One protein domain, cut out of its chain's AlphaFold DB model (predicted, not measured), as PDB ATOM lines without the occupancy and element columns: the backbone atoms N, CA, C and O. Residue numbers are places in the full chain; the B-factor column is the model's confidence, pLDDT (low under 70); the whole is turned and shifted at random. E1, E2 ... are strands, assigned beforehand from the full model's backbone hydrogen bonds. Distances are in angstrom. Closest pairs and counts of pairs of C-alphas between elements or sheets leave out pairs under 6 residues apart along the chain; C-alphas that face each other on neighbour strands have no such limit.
ATOM      1  N   LEU A  18     -21.838 -18.335  11.755       84.25
ATOM      2  CA  LEU A  18     -21.826 -16.882  11.635       84.25
ATOM      3  C   LEU A  18     -20.885 -16.472  10.496       84.25
ATOM      4  O   LEU A  18     -19.719 -16.865  10.492       84.25
ATOM      5  N   SER A  19     -21.379 -15.685   9.534       81.81
ATOM      6  CA  SER A  19     -20.537 -15.157   8.455       81.81
ATOM      7  C   SER A  19     -20.055 -13.745   8.775       81.81
ATOM      8  O   SER A  19     -20.862 -12.858   9.050       81.81
ATOM      9  N   ILE A  20     -18.740 -13.541   8.732       77.12
ATOM     10  CA  ILE A  20     -18.078 -12.258   8.987       77.12
ATOM     11  C   ILE A  20     -17.111 -12.012   7.835       77.12
ATOM     12  O   ILE A  20     -16.232 -12.832   7.591       77.12
ATOM     13  N   GLN A  21     -17.280 -10.895   7.119       75.44
ATOM     14  CA  GLN A  21     -16.402 -10.487   6.008       75.44
ATOM     15  C   GLN A  21     -16.181 -11.573   4.930       75.44
ATOM     16  O   GLN A  21     -15.157 -11.597   4.254       75.44
ATOM     17  N   GLY A  22     -17.163 -12.461   4.737       76.94
ATOM     18  CA  GLY A  22     -17.108 -13.557   3.765       76.94
ATOM     19  C   GLY A  22     -16.559 -14.881   4.309       76.94
ATOM     20  O   GLY A  22     -16.801 -15.917   3.690       76.94
ATOM     21  N   ASP A  23     -15.922 -14.886   5.482       79.56
ATOM     22  CA  ASP A  23     -15.526 -16.109   6.184       79.56
ATOM     23  C   ASP A  23     -16.699 -16.665   7.003       79.56
ATOM     24  O   ASP A  23     -17.580 -15.920   7.442       79.56
ATOM     25  N   THR A  24     -16.745 -17.987   7.192       84.31
ATOM     26  CA  THR A  24     -17.803 -18.670   7.960       84.31
ATOM     27  C   THR A  24     -17.222 -19.291   9.224       84.31
ATOM     28  O   THR A  24     -16.432 -20.229   9.156       84.31
ATOM     29  N   TYR A  25     -17.668 -18.812  10.381       86.19
ATOM     30  CA  TYR A  25     -17.278 -19.319  11.691       86.19
ATOM     31  C   TYR A  25     -18.362 -20.258  12.218       86.19
ATOM     32  O   TYR A  25     -19.551 -19.971  12.102       86.19
ATOM     33  N   THR A  26     -17.975 -21.393  12.798       89.06
ATOM     34  CA  THR A  26     -18.915 -22.365  13.381       89.06
ATOM     35  C   THR A  26     -18.961 -22.184  14.889       89.06
ATOM     36  O   THR A  26     -17.910 -22.087  15.517       89.06
ATOM     37  N   TRP A  27     -20.153 -22.147  15.482       91.12
ATOM     38  CA  TRP A  27     -20.304 -22.034  16.931       91.12
ATOM     39  C   TRP A  27     -19.584 -23.187  17.640       91.12
ATOM     40  O   TRP A  27     -19.720 -24.348  17.246       91.12
ATOM     41  N   SER A  28     -18.788 -22.864  18.656       88.31
ATOM     42  CA  SER A  28     -17.967 -23.826  19.392       88.31
ATOM     43  C   SER A  28     -18.343 -23.925  20.864       88.31
ATOM     44  O   SER A  28     -18.335 -25.028  21.415       88.31
ATOM     45  N   SER A  29     -18.685 -22.809  21.506       88.50
ATOM     46  CA  SER A  29     -19.132 -22.787  22.900       88.50
ATOM     47  C   SER A  29     -19.869 -21.496  23.243       88.50
ATOM     48  O   SER A  29     -19.706 -20.482  22.568       88.50
ATOM     49  N   ALA A  30     -20.631 -21.528  24.337       89.31
ATOM     50  CA  ALA A  30     -21.185 -20.342  24.970       89.31
ATOM     51  C   ALA A  30     -20.816 -20.293  26.460       89.31
ATOM     52  O   ALA A  30     -20.719 -21.333  27.121       89.31
ATOM     53  N   THR A  31     -20.614 -19.093  27.001       88.25
ATOM     54  CA  THR A  31     -20.490 -18.847  28.446       88.25
ATOM     55  C   THR A  31     -21.373 -17.678  28.873       88.25
ATOM     56  O   THR A  31     -21.713 -16.815  28.070       88.25
ATOM     57  N   GLU A  32     -21.750 -17.637  30.152       86.94
ATOM     58  CA  GLU A  32     -22.546 -16.549  30.731       86.94
ATOM     59  C   GLU A  32     -21.962 -16.108  32.075       86.94
ATOM     60  O   GLU A  32     -21.493 -16.944  32.853       86.94
ATOM     61  N   ASP A  33     -22.028 -14.810  32.382       81.19
ATOM     62  CA  ASP A  33     -21.567 -14.239  33.660       81.19
ATOM     63  C   ASP A  33     -22.691 -13.589  34.487       81.19
ATOM     64  O   ASP A  33     -22.421 -12.782  35.375       81.19
ATOM     65  N   SER A  34     -23.949 -13.975  34.228       78.12
ATOM     66  CA  SER A  34     -25.216 -13.434  34.773       78.12
ATOM     67  C   SER A  34     -25.671 -12.074  34.239       78.12
ATOM     68  O   SER A  34     -26.830 -11.715  34.436       78.12
ATOM     69  N   THR A  35     -24.806 -11.341  33.536       79.56
ATOM     70  CA  THR A  35     -25.168 -10.086  32.852       79.56
ATOM     71  C   THR A  35     -25.020 -10.242  31.342       79.56
ATOM     72  O   THR A  35     -25.893  -9.842  30.572       79.56
ATOM     73  N   TRP A  36     -23.941 -10.893  30.922       81.94
ATOM     74  CA  TRP A  36     -23.554 -11.067  29.535       81.94
ATOM     75  C   TRP A  36     -23.582 -12.537  29.133       81.94
ATOM     76  O   TRP A  36     -23.232 -13.421  29.919       81.94
ATOM     77  N   HIS A  37     -23.963 -12.762  27.882       85.94
ATOM     78  CA  HIS A  37     -23.792 -14.016  27.170       85.94
ATOM     79  C   HIS A  37     -22.666 -13.852  26.147       85.94
ATOM     80  O   HIS A  37     -22.548 -12.809  25.493       85.94
ATOM     81  N   TYR A  38     -21.824 -14.873  26.033       89.00
ATOM     82  CA  TYR A  38     -20.655 -14.898  25.166       89.00
ATOM     83  C   TYR A  38     -20.734 -16.126  24.268       89.00
ATOM     84  O   TYR A  38     -20.443 -17.230  24.719       89.00
ATOM     85  N   ASP A  39     -21.066 -15.931  22.998       89.50
ATOM     86  CA  ASP A  39     -20.950 -16.977  21.987       89.50
ATOM     87  C   ASP A  39     -19.546 -16.967  21.393       89.50
ATOM     88  O   ASP A  39     -19.050 -15.933  20.946       89.50
ATOM     89  N   THR A  40     -18.891 -18.120  21.356       88.56
ATOM     90  CA  THR A  40     -17.605 -18.295  20.683       88.56
ATOM     91  C   THR A  40     -17.818 -19.077  19.399       88.56
ATOM     92  O   THR A  40     -18.391 -20.166  19.402       88.56
ATOM     93  N   TYR A  41     -17.331 -18.527  18.293       89.06
ATOM     94  CA  TYR A  41     -17.355 -19.149  16.979       89.06
ATOM     95  C   TYR A  41     -15.924 -19.389  16.503       89.06
ATOM     96  O   TYR A  41     -15.091 -18.488  16.557       89.06
ATOM     97  N   THR A  42     -15.633 -20.594  16.025       86.50
ATOM     98  CA  THR A  42     -14.308 -20.993  15.545       86.50
ATOM     99  C   THR A  42     -14.330 -21.190  14.034       86.50
ATOM    100  O   THR A  42     -15.211 -21.864  13.493       86.50
ATOM    101  N   ASP A  43     -13.345 -20.625  13.342       84.75
ATOM    102  CA  ASP A  43     -13.084 -20.944  11.942       84.75
ATOM    103  C   ASP A  43     -12.418 -22.326  11.849       84.75
ATOM    104  O   ASP A  43     -11.267 -22.521  12.249       84.75
ATOM    105  N   ASN A  44     -13.169 -23.298  11.331       72.00
ATOM    106  CA  ASN A  44     -12.702 -24.670  11.137       72.00
ATOM    107  C   ASN A  44     -12.072 -24.898   9.750       72.00
ATOM    108  O   ASN A  44     -11.565 -25.991   9.493       72.00
ATOM    109  N   ALA A  45     -12.118 -23.914   8.846       71.50
ATOM    110  CA  ALA A  45     -11.616 -24.042   7.480       71.50
ATOM    111  C   ALA A  45     -10.111 -23.738   7.367       71.50
ATOM    112  O   ALA A  45      -9.449 -24.272   6.474       71.50
ATOM    113  N   ASN A  46      -9.550 -22.943   8.284       63.81
ATOM    114  CA  ASN A  46      -8.141 -22.547   8.273       63.81
ATOM    115  C   ASN A  46      -7.326 -23.226   9.389       63.81
ATOM    116  O   ASN A  46      -7.758 -23.334  10.534       63.81
ATOM    117  N   ALA A  47      -6.083 -23.627   9.082       59.59
ATOM    118  CA  ALA A  47      -5.183 -24.362   9.989       59.59
ATOM    119  C   ALA A  47      -4.787 -23.615  11.288       59.59
ATOM    120  O   ALA A  47      -4.087 -24.179  12.126       59.59
ATOM    121  N   ASN A  48      -5.234 -22.366  11.457       63.75
ATOM    122  CA  ASN A  48      -4.907 -21.491  12.582       63.75
ATOM    123  C   ASN A  48      -6.098 -21.218  13.526       63.75
ATOM    124  O   ASN A  48      -6.005 -20.274  14.304       63.75
ATOM    125  N   SER A  49      -7.187 -22.004  13.449       68.31
ATOM    126  CA  SER A  49      -8.347 -22.021  14.373       68.31
ATOM    127  C   SER A  49      -8.634 -20.682  15.064       68.31
ATOM    128  O   SER A  49      -8.473 -20.548  16.279       68.31
ATOM    129  N   GLN A  50      -9.022 -19.673  14.284       80.12
ATOM    130  CA  GLN A  50      -9.346 -18.357  14.831       80.12
ATOM    131  C   GLN A  50     -10.701 -18.394  15.529       80.12
ATOM    132  O   GLN A  50     -11.654 -18.973  15.008       80.12
ATOM    133  N   THR A  51     -10.780 -17.779  16.707       83.56
ATOM    134  CA  THR A  51     -12.009 -17.692  17.496       83.56
ATOM    135  C   THR A  51     -12.524 -16.263  17.514       83.56
ATOM    136  O   THR A  51     -11.793 -15.350  17.894       83.56
ATOM    137  N   VAL A  52     -13.791 -16.078  17.167       85.12
ATOM    138  CA  VAL A  52     -14.516 -14.822  17.339       85.12
ATOM    139  C   VAL A  52     -15.462 -14.974  18.519       85.12
ATOM    140  O   VAL A  52     -16.209 -15.946  18.601       85.12
ATOM    141  N   THR A  53     -15.435 -14.006  19.428       86.56
ATOM    142  CA  THR A  53     -16.353 -13.926  20.558       86.56
ATOM    143  C   THR A  53     -17.402 -12.856  20.286       86.56
ATOM    144  O   THR A  53     -17.077 -11.688  20.050       86.56
ATOM    145  N   VAL A  54     -18.664 -13.265  20.349       86.38
ATOM    146  CA  VAL A  54     -19.845 -12.413  20.289       86.38
ATOM    147  C   VAL A  54     -20.364 -12.226  21.712       86.38
ATOM    148  O   VAL A  54     -20.842 -13.171  22.331       86.38
ATOM    149  N   LYS A  55     -20.240 -11.013  22.249       85.88
ATOM    150  CA  LYS A  55     -20.674 -10.636  23.599       85.88
ATOM    151  C   LYS A  55     -21.949  -9.803  23.511       85.88
ATOM    152  O   LYS A  55     -21.906  -8.699  22.975       85.88
ATOM    153  N   GLY A  56     -23.054 -10.262  24.085       80.62
ATOM    154  CA  GLY A  56     -24.297  -9.487  24.158       80.62
ATOM    155  C   GLY A  56     -24.962  -9.583  25.527       80.62
ATOM    156  O   GLY A  56     -24.699 -10.501  26.303       80.62
ATOM    157  N   LEU A  57     -25.780  -8.587  25.859       79.00
ATOM    158  CA  LEU A  57     -26.503  -8.548  27.128       79.00
ATOM    159  C   LEU A  57     -27.629  -9.590  27.104       79.00
ATOM    160  O   LEU A  57     -28.321  -9.734  26.092       79.00
ATOM    161  N   LEU A  58     -27.853 -10.287  28.219       77.31
ATOM    162  CA  LEU A  58     -28.955 -11.244  28.328       77.31
ATOM    163  C   LEU A  58     -30.309 -10.557  28.053       77.31
ATOM    164  O   LEU A  58     -30.735  -9.671  28.788       77.31
ATOM    165  N   GLY A  59     -30.989 -10.980  26.983       71.06
ATOM    166  CA  GLY A  59     -32.281 -10.447  26.534       71.06
ATOM    167  C   GLY A  59     -32.204  -9.328  25.485       71.06
ATOM    168  O   GLY A  59     -33.250  -8.895  25.002       71.06
ATOM    169  N   ALA A  60     -31.009  -8.875  25.100       71.12
ATOM    170  CA  ALA A  60     -30.833  -7.896  24.031       71.12
ATOM    171  C   ALA A  60     -30.785  -8.561  22.645       71.12
ATOM    172  O   ALA A  60     -30.256  -9.656  22.478       71.12
ATOM    173  N   SER A  61     -31.290  -7.864  21.624       69.06
ATOM    174  CA  SER A  61     -31.197  -8.283  20.215       69.06
ATOM    175  C   SER A  61     -29.879  -7.872  19.536       69.06
ATOM    176  O   SER A  61     -29.760  -7.991  18.315       69.06
ATOM    177  N   TRP A  62     -28.933  -7.327  20.310       72.25
ATOM    178  CA  TRP A  62     -27.671  -6.761  19.839       72.25
ATOM    179  C   TRP A  62     -26.489  -7.340  20.613       72.25
ATOM    180  O   TRP A  62     -26.555  -7.485  21.836       72.25
ATOM    181  N   ALA A  63     -25.395  -7.610  19.905       75.56
ATOM    182  CA  ALA A  63     -24.152  -8.092  20.492       75.56
ATOM    183  C   ALA A  63     -22.924  -7.463  19.826       75.56
ATOM    184  O   ALA A  63     -22.936  -7.127  18.644       75.56
ATOM    185  N   MET A  64     -21.849  -7.311  20.590       79.94
ATOM    186  CA  MET A  64     -20.534  -6.902  20.111       79.94
ATOM    187  C   MET A  64     -19.777  -8.108  19.574       79.94
ATOM    188  O   MET A  64     -19.759  -9.156  20.212       79.94
ATOM    189  N   VAL A  65     -19.089  -7.943  18.450       81.38
ATOM    190  CA  VAL A  65     -18.228  -8.975  17.869       81.38
ATOM    191  C   VAL A  65     -16.773  -8.568  18.032       81.38
ATOM    192  O   VAL A  65     -16.392  -7.459  17.653       81.38
ATOM    193  N   SER A  66     -15.960  -9.465  18.587       82.31
ATOM    194  CA  SER A  66     -14.526  -9.247  18.780       82.31
ATOM    195  C   SER A  66     -13.723 -10.512  18.485       82.31
ATOM    196  O   SER A  66     -14.088 -11.600  18.923       82.31
ATOM    197  N   GLY A  67     -12.616 -10.386  17.753       77.38
ATOM    198  CA  GLY A  67     -11.720 -11.517  17.509       77.38
ATOM    199  C   GLY A  67     -10.465 -11.160  16.703       77.38
ATOM    200  O   GLY A  67     -10.442 -10.147  15.995       77.38
ATOM    201  N   PRO A  68      -9.399 -11.973  16.805       67.31
ATOM    202  CA  PRO A  68      -8.215 -11.837  15.970       67.31
ATOM    203  C   PRO A  68      -8.489 -12.409  14.571       67.31
ATOM    204  O   PRO A  68      -8.546 -13.625  14.410       67.31
ATOM    205  N   GLY A  69      -8.642 -11.544  13.565       55.66
ATOM    206  CA  GLY A  69      -8.667 -11.939  12.153       55.66
ATOM    207  C   GLY A  69      -7.254 -12.112  11.581       55.66
ATOM    208  O   GLY A  69      -6.276 -11.601  12.129       55.66
ATOM    209  N   THR A  70      -7.110 -12.826  10.462       54.38
ATOM    210  CA  THR A  70      -5.810 -13.068   9.794       54.38
ATOM    211  C   THR A  70      -5.159 -11.816   9.175       54.38
ATOM    212  O   THR A  70      -3.988 -11.892   8.800       54.38
ATOM    213  N   ALA A  71      -5.839 -10.661   9.108       52.31
ATOM    214  CA  ALA A  71      -5.244  -9.408   8.609       52.31
ATOM    215  C   ALA A  71      -5.798  -8.095   9.216       52.31
ATOM    216  O   ALA A  71      -5.146  -7.058   9.103       52.31
ATOM    217  N   THR A  72      -6.942  -8.111   9.899       57.12
ATOM    218  CA  THR A  72      -7.550  -6.949  10.576       57.12
ATOM    219  C   THR A  72      -8.235  -7.417  11.861       57.12
ATOM    220  O   THR A  72      -8.752  -8.532  11.934       57.12
ATOM    221  N   THR A  73      -8.218  -6.598  12.913       67.00
ATOM    222  CA  THR A  73      -8.979  -6.861  14.142       67.00
ATOM    223  C   THR A  73     -10.464  -6.915  13.779       67.00
ATOM    224  O   THR A  73     -10.998  -5.920  13.288       67.00
ATOM    225  N   ILE A  74     -11.137  -8.051  13.989       67.81
ATOM    226  CA  ILE A  74     -12.582  -8.148  13.760       67.81
ATOM    227  C   ILE A  74     -13.248  -7.350  14.877       67.81
ATOM    228  O   ILE A  74     -13.162  -7.723  16.049       67.81
ATOM    229  N   SER A  75     -13.867  -6.229  14.512       69.38
ATOM    230  CA  SER A  75     -14.656  -5.387  15.405       69.38
ATOM    231  C   SER A  75     -15.926  -4.964  14.680       69.38
ATOM    232  O   SER A  75     -15.884  -4.237  13.687       69.38
ATOM    233  N   GLY A  76     -17.057  -5.447  15.177       73.31
ATOM    234  CA  GLY A  76     -18.365  -5.180  14.597       73.31
ATOM    235  C   GLY A  76     -19.471  -5.368  15.621       73.31
ATOM    236  O   GLY A  76     -19.222  -5.519  16.823       73.31
ATOM    237  N   HIS A  77     -20.696  -5.404  15.128       75.19
ATOM    238  CA  HIS A  77     -21.881  -5.709  15.909       75.19
ATOM    239  C   HIS A  77     -22.731  -6.750  15.190       75.19
ATOM    240  O   HIS A  77     -22.665  -6.896  13.973       75.19
ATOM    241  N   ILE A  78     -23.533  -7.484  15.948       77.31
ATOM    242  CA  ILE A  78     -24.594  -8.325  15.415       77.31
ATOM    243  C   ILE A  78     -25.922  -7.758  15.872       77.31
ATOM    244  O   ILE A  78     -26.119  -7.522  17.063       77.31
ATOM    245  N   GLN A  79     -26.836  -7.586  14.923       75.38
ATOM    246  CA  GLN A  79     -28.234  -7.287  15.184       75.38
ATOM    247  C   GLN A  79     -29.085  -8.383  14.542       75.38
ATOM    248  O   GLN A  79     -28.992  -8.615  13.337       75.38
ATOM    249  N   ASN A  80     -29.927  -9.055  15.333       72.31
ATOM    250  CA  ASN A  80     -30.822 -10.117  14.845       72.31
ATOM    251  C   ASN A  80     -30.105 -11.200  14.003       72.31
ATOM    252  O   ASN A  80     -30.614 -11.619  12.965       72.31
ATOM    253  N   GLY A  81     -28.906 -11.621  14.421       68.81
ATOM    254  CA  GLY A  81     -28.124 -12.658  13.737       68.81
ATOM    255  C   GLY A  81     -27.331 -12.194  12.508       68.81
ATOM    256  O   GLY A  81     -26.647 -13.009  11.895       68.81
ATOM    257  N   VAL A  82     -27.380 -10.906  12.146       75.25
ATOM    258  CA  VAL A  82     -26.632 -10.347  11.007       75.25
ATOM    259  C   VAL A  82     -25.471  -9.487  11.499       75.25
ATOM    260  O   VAL A  82     -25.671  -8.589  12.315       75.25
ATOM    261  N   TYR A  83     -24.267  -9.751  10.986       76.50
ATOM    262  CA  TYR A  83     -23.058  -8.972  11.267       76.50
ATOM    263  C   TYR A  83     -23.033  -7.640  10.495       76.50
ATOM    264  O   TYR A  83     -23.259  -7.620   9.284       76.50
ATOM    265  N   GLY A  84     -22.698  -6.551  11.188       70.50
ATOM    266  CA  GLY A  84     -22.402  -5.228  10.639       70.50
ATOM    267  C   GLY A  84     -21.039  -4.716  11.114       70.50
ATOM    268  O   GLY A  84     -20.636  -4.933  12.257       70.50
ATOM    269  N   GLU A  85     -20.309  -4.035  10.230       66.56
ATOM    270  CA  GLU A  85     -19.031  -3.398  10.572       66.56
ATOM    271  C   GLU A  85     -19.258  -2.115  11.386       66.56
ATOM    272  O   GLU A  85     -20.225  -1.389  11.157       66.56
ATOM    273  N   ASN A  86     -18.353  -1.815  12.325       62.38
ATOM    274  CA  ASN A  86     -18.434  -0.604  13.156       62.38
ATOM    275  C   ASN A  86     -18.013   0.680  12.417       62.38
ATOM    276  O   ASN A  86     -18.189   1.773  12.942       62.38
ATOM    277  N   HIS A  87     -17.474   0.572  11.203       56.38
ATOM    278  CA  HIS A  87     -16.998   1.710  10.425       56.38
ATOM    279  C   HIS A  87     -17.497   1.573   8.987       56.38
ATOM    280  O   HIS A  87     -17.250   0.553   8.347       56.38
TER     281      HIS A  87
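This is residues 18 to 87 of the 878 residues of an uncharacterized protein of Prosthecobacter vanneervenii (UniProt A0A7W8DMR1). A single sheet of seven strands curls round into a small, partly open barrel, where a bend in E2 swings its start and E1 over towards E7 at the other edge. E1 and E2 face E4, E5, E6 and E7, with E3 as the hinge of this folded sheet, one sheet bent back on itself. The 70 printed residues have no named helix and seven strands, E1 to E7, side by side in chain order, antiparallel throughout: an all-strand meander, each strand the antiparallel neighbour of the one before. The whole is compact, with a radius of gyration of the C-alphas of 11.7 A and spans of 33 by 26 by 17 A.

E1, residues 18 to 20, begins at C-alpha (-21.826, -16.882, 11.635). E2, residues 23 to 32, spans 25.5 A and bends by 60 degrees at residue 28. E3, residues 36 to 42, spans 19.5 A; E4, 51 to 57, 19.7 A; E5, 62 to 68, 20.5 A; E6, 73 to 79, 19.3 A. E7, residues 82 to 85, ends at C-alpha (-19.031, -3.398, 10.572).

E2 is staggered: residues 23 to 25 pair with E1 (N 18 and O 25, 2.8 A), and 26 to 32 with E3 (N 28 and O 40, 2.8 A). Further pairs within hydrogen-bond range are N 39 and O 54, 2.8 A, for E3 and E4; N 55 and O 64, 2.8 A, for E4 and E5; N 63 and O 78, 2.9 A, for E5 and E6; and N 84 and O 77, 2.8 A, for E6 and E7. The closest C-alphas of edge strands E1 and E7, Ile 20 and Tyr 83, are 6.4 A apart.

C-alphas 47 and 59 are farthest apart, 34.7 A. The printed part has no cut and no long link. Mean pLDDT of the printed part is 76.7; residues 46 to 49, 61, 68 to 75, 81 and 85 to 87 are under 70.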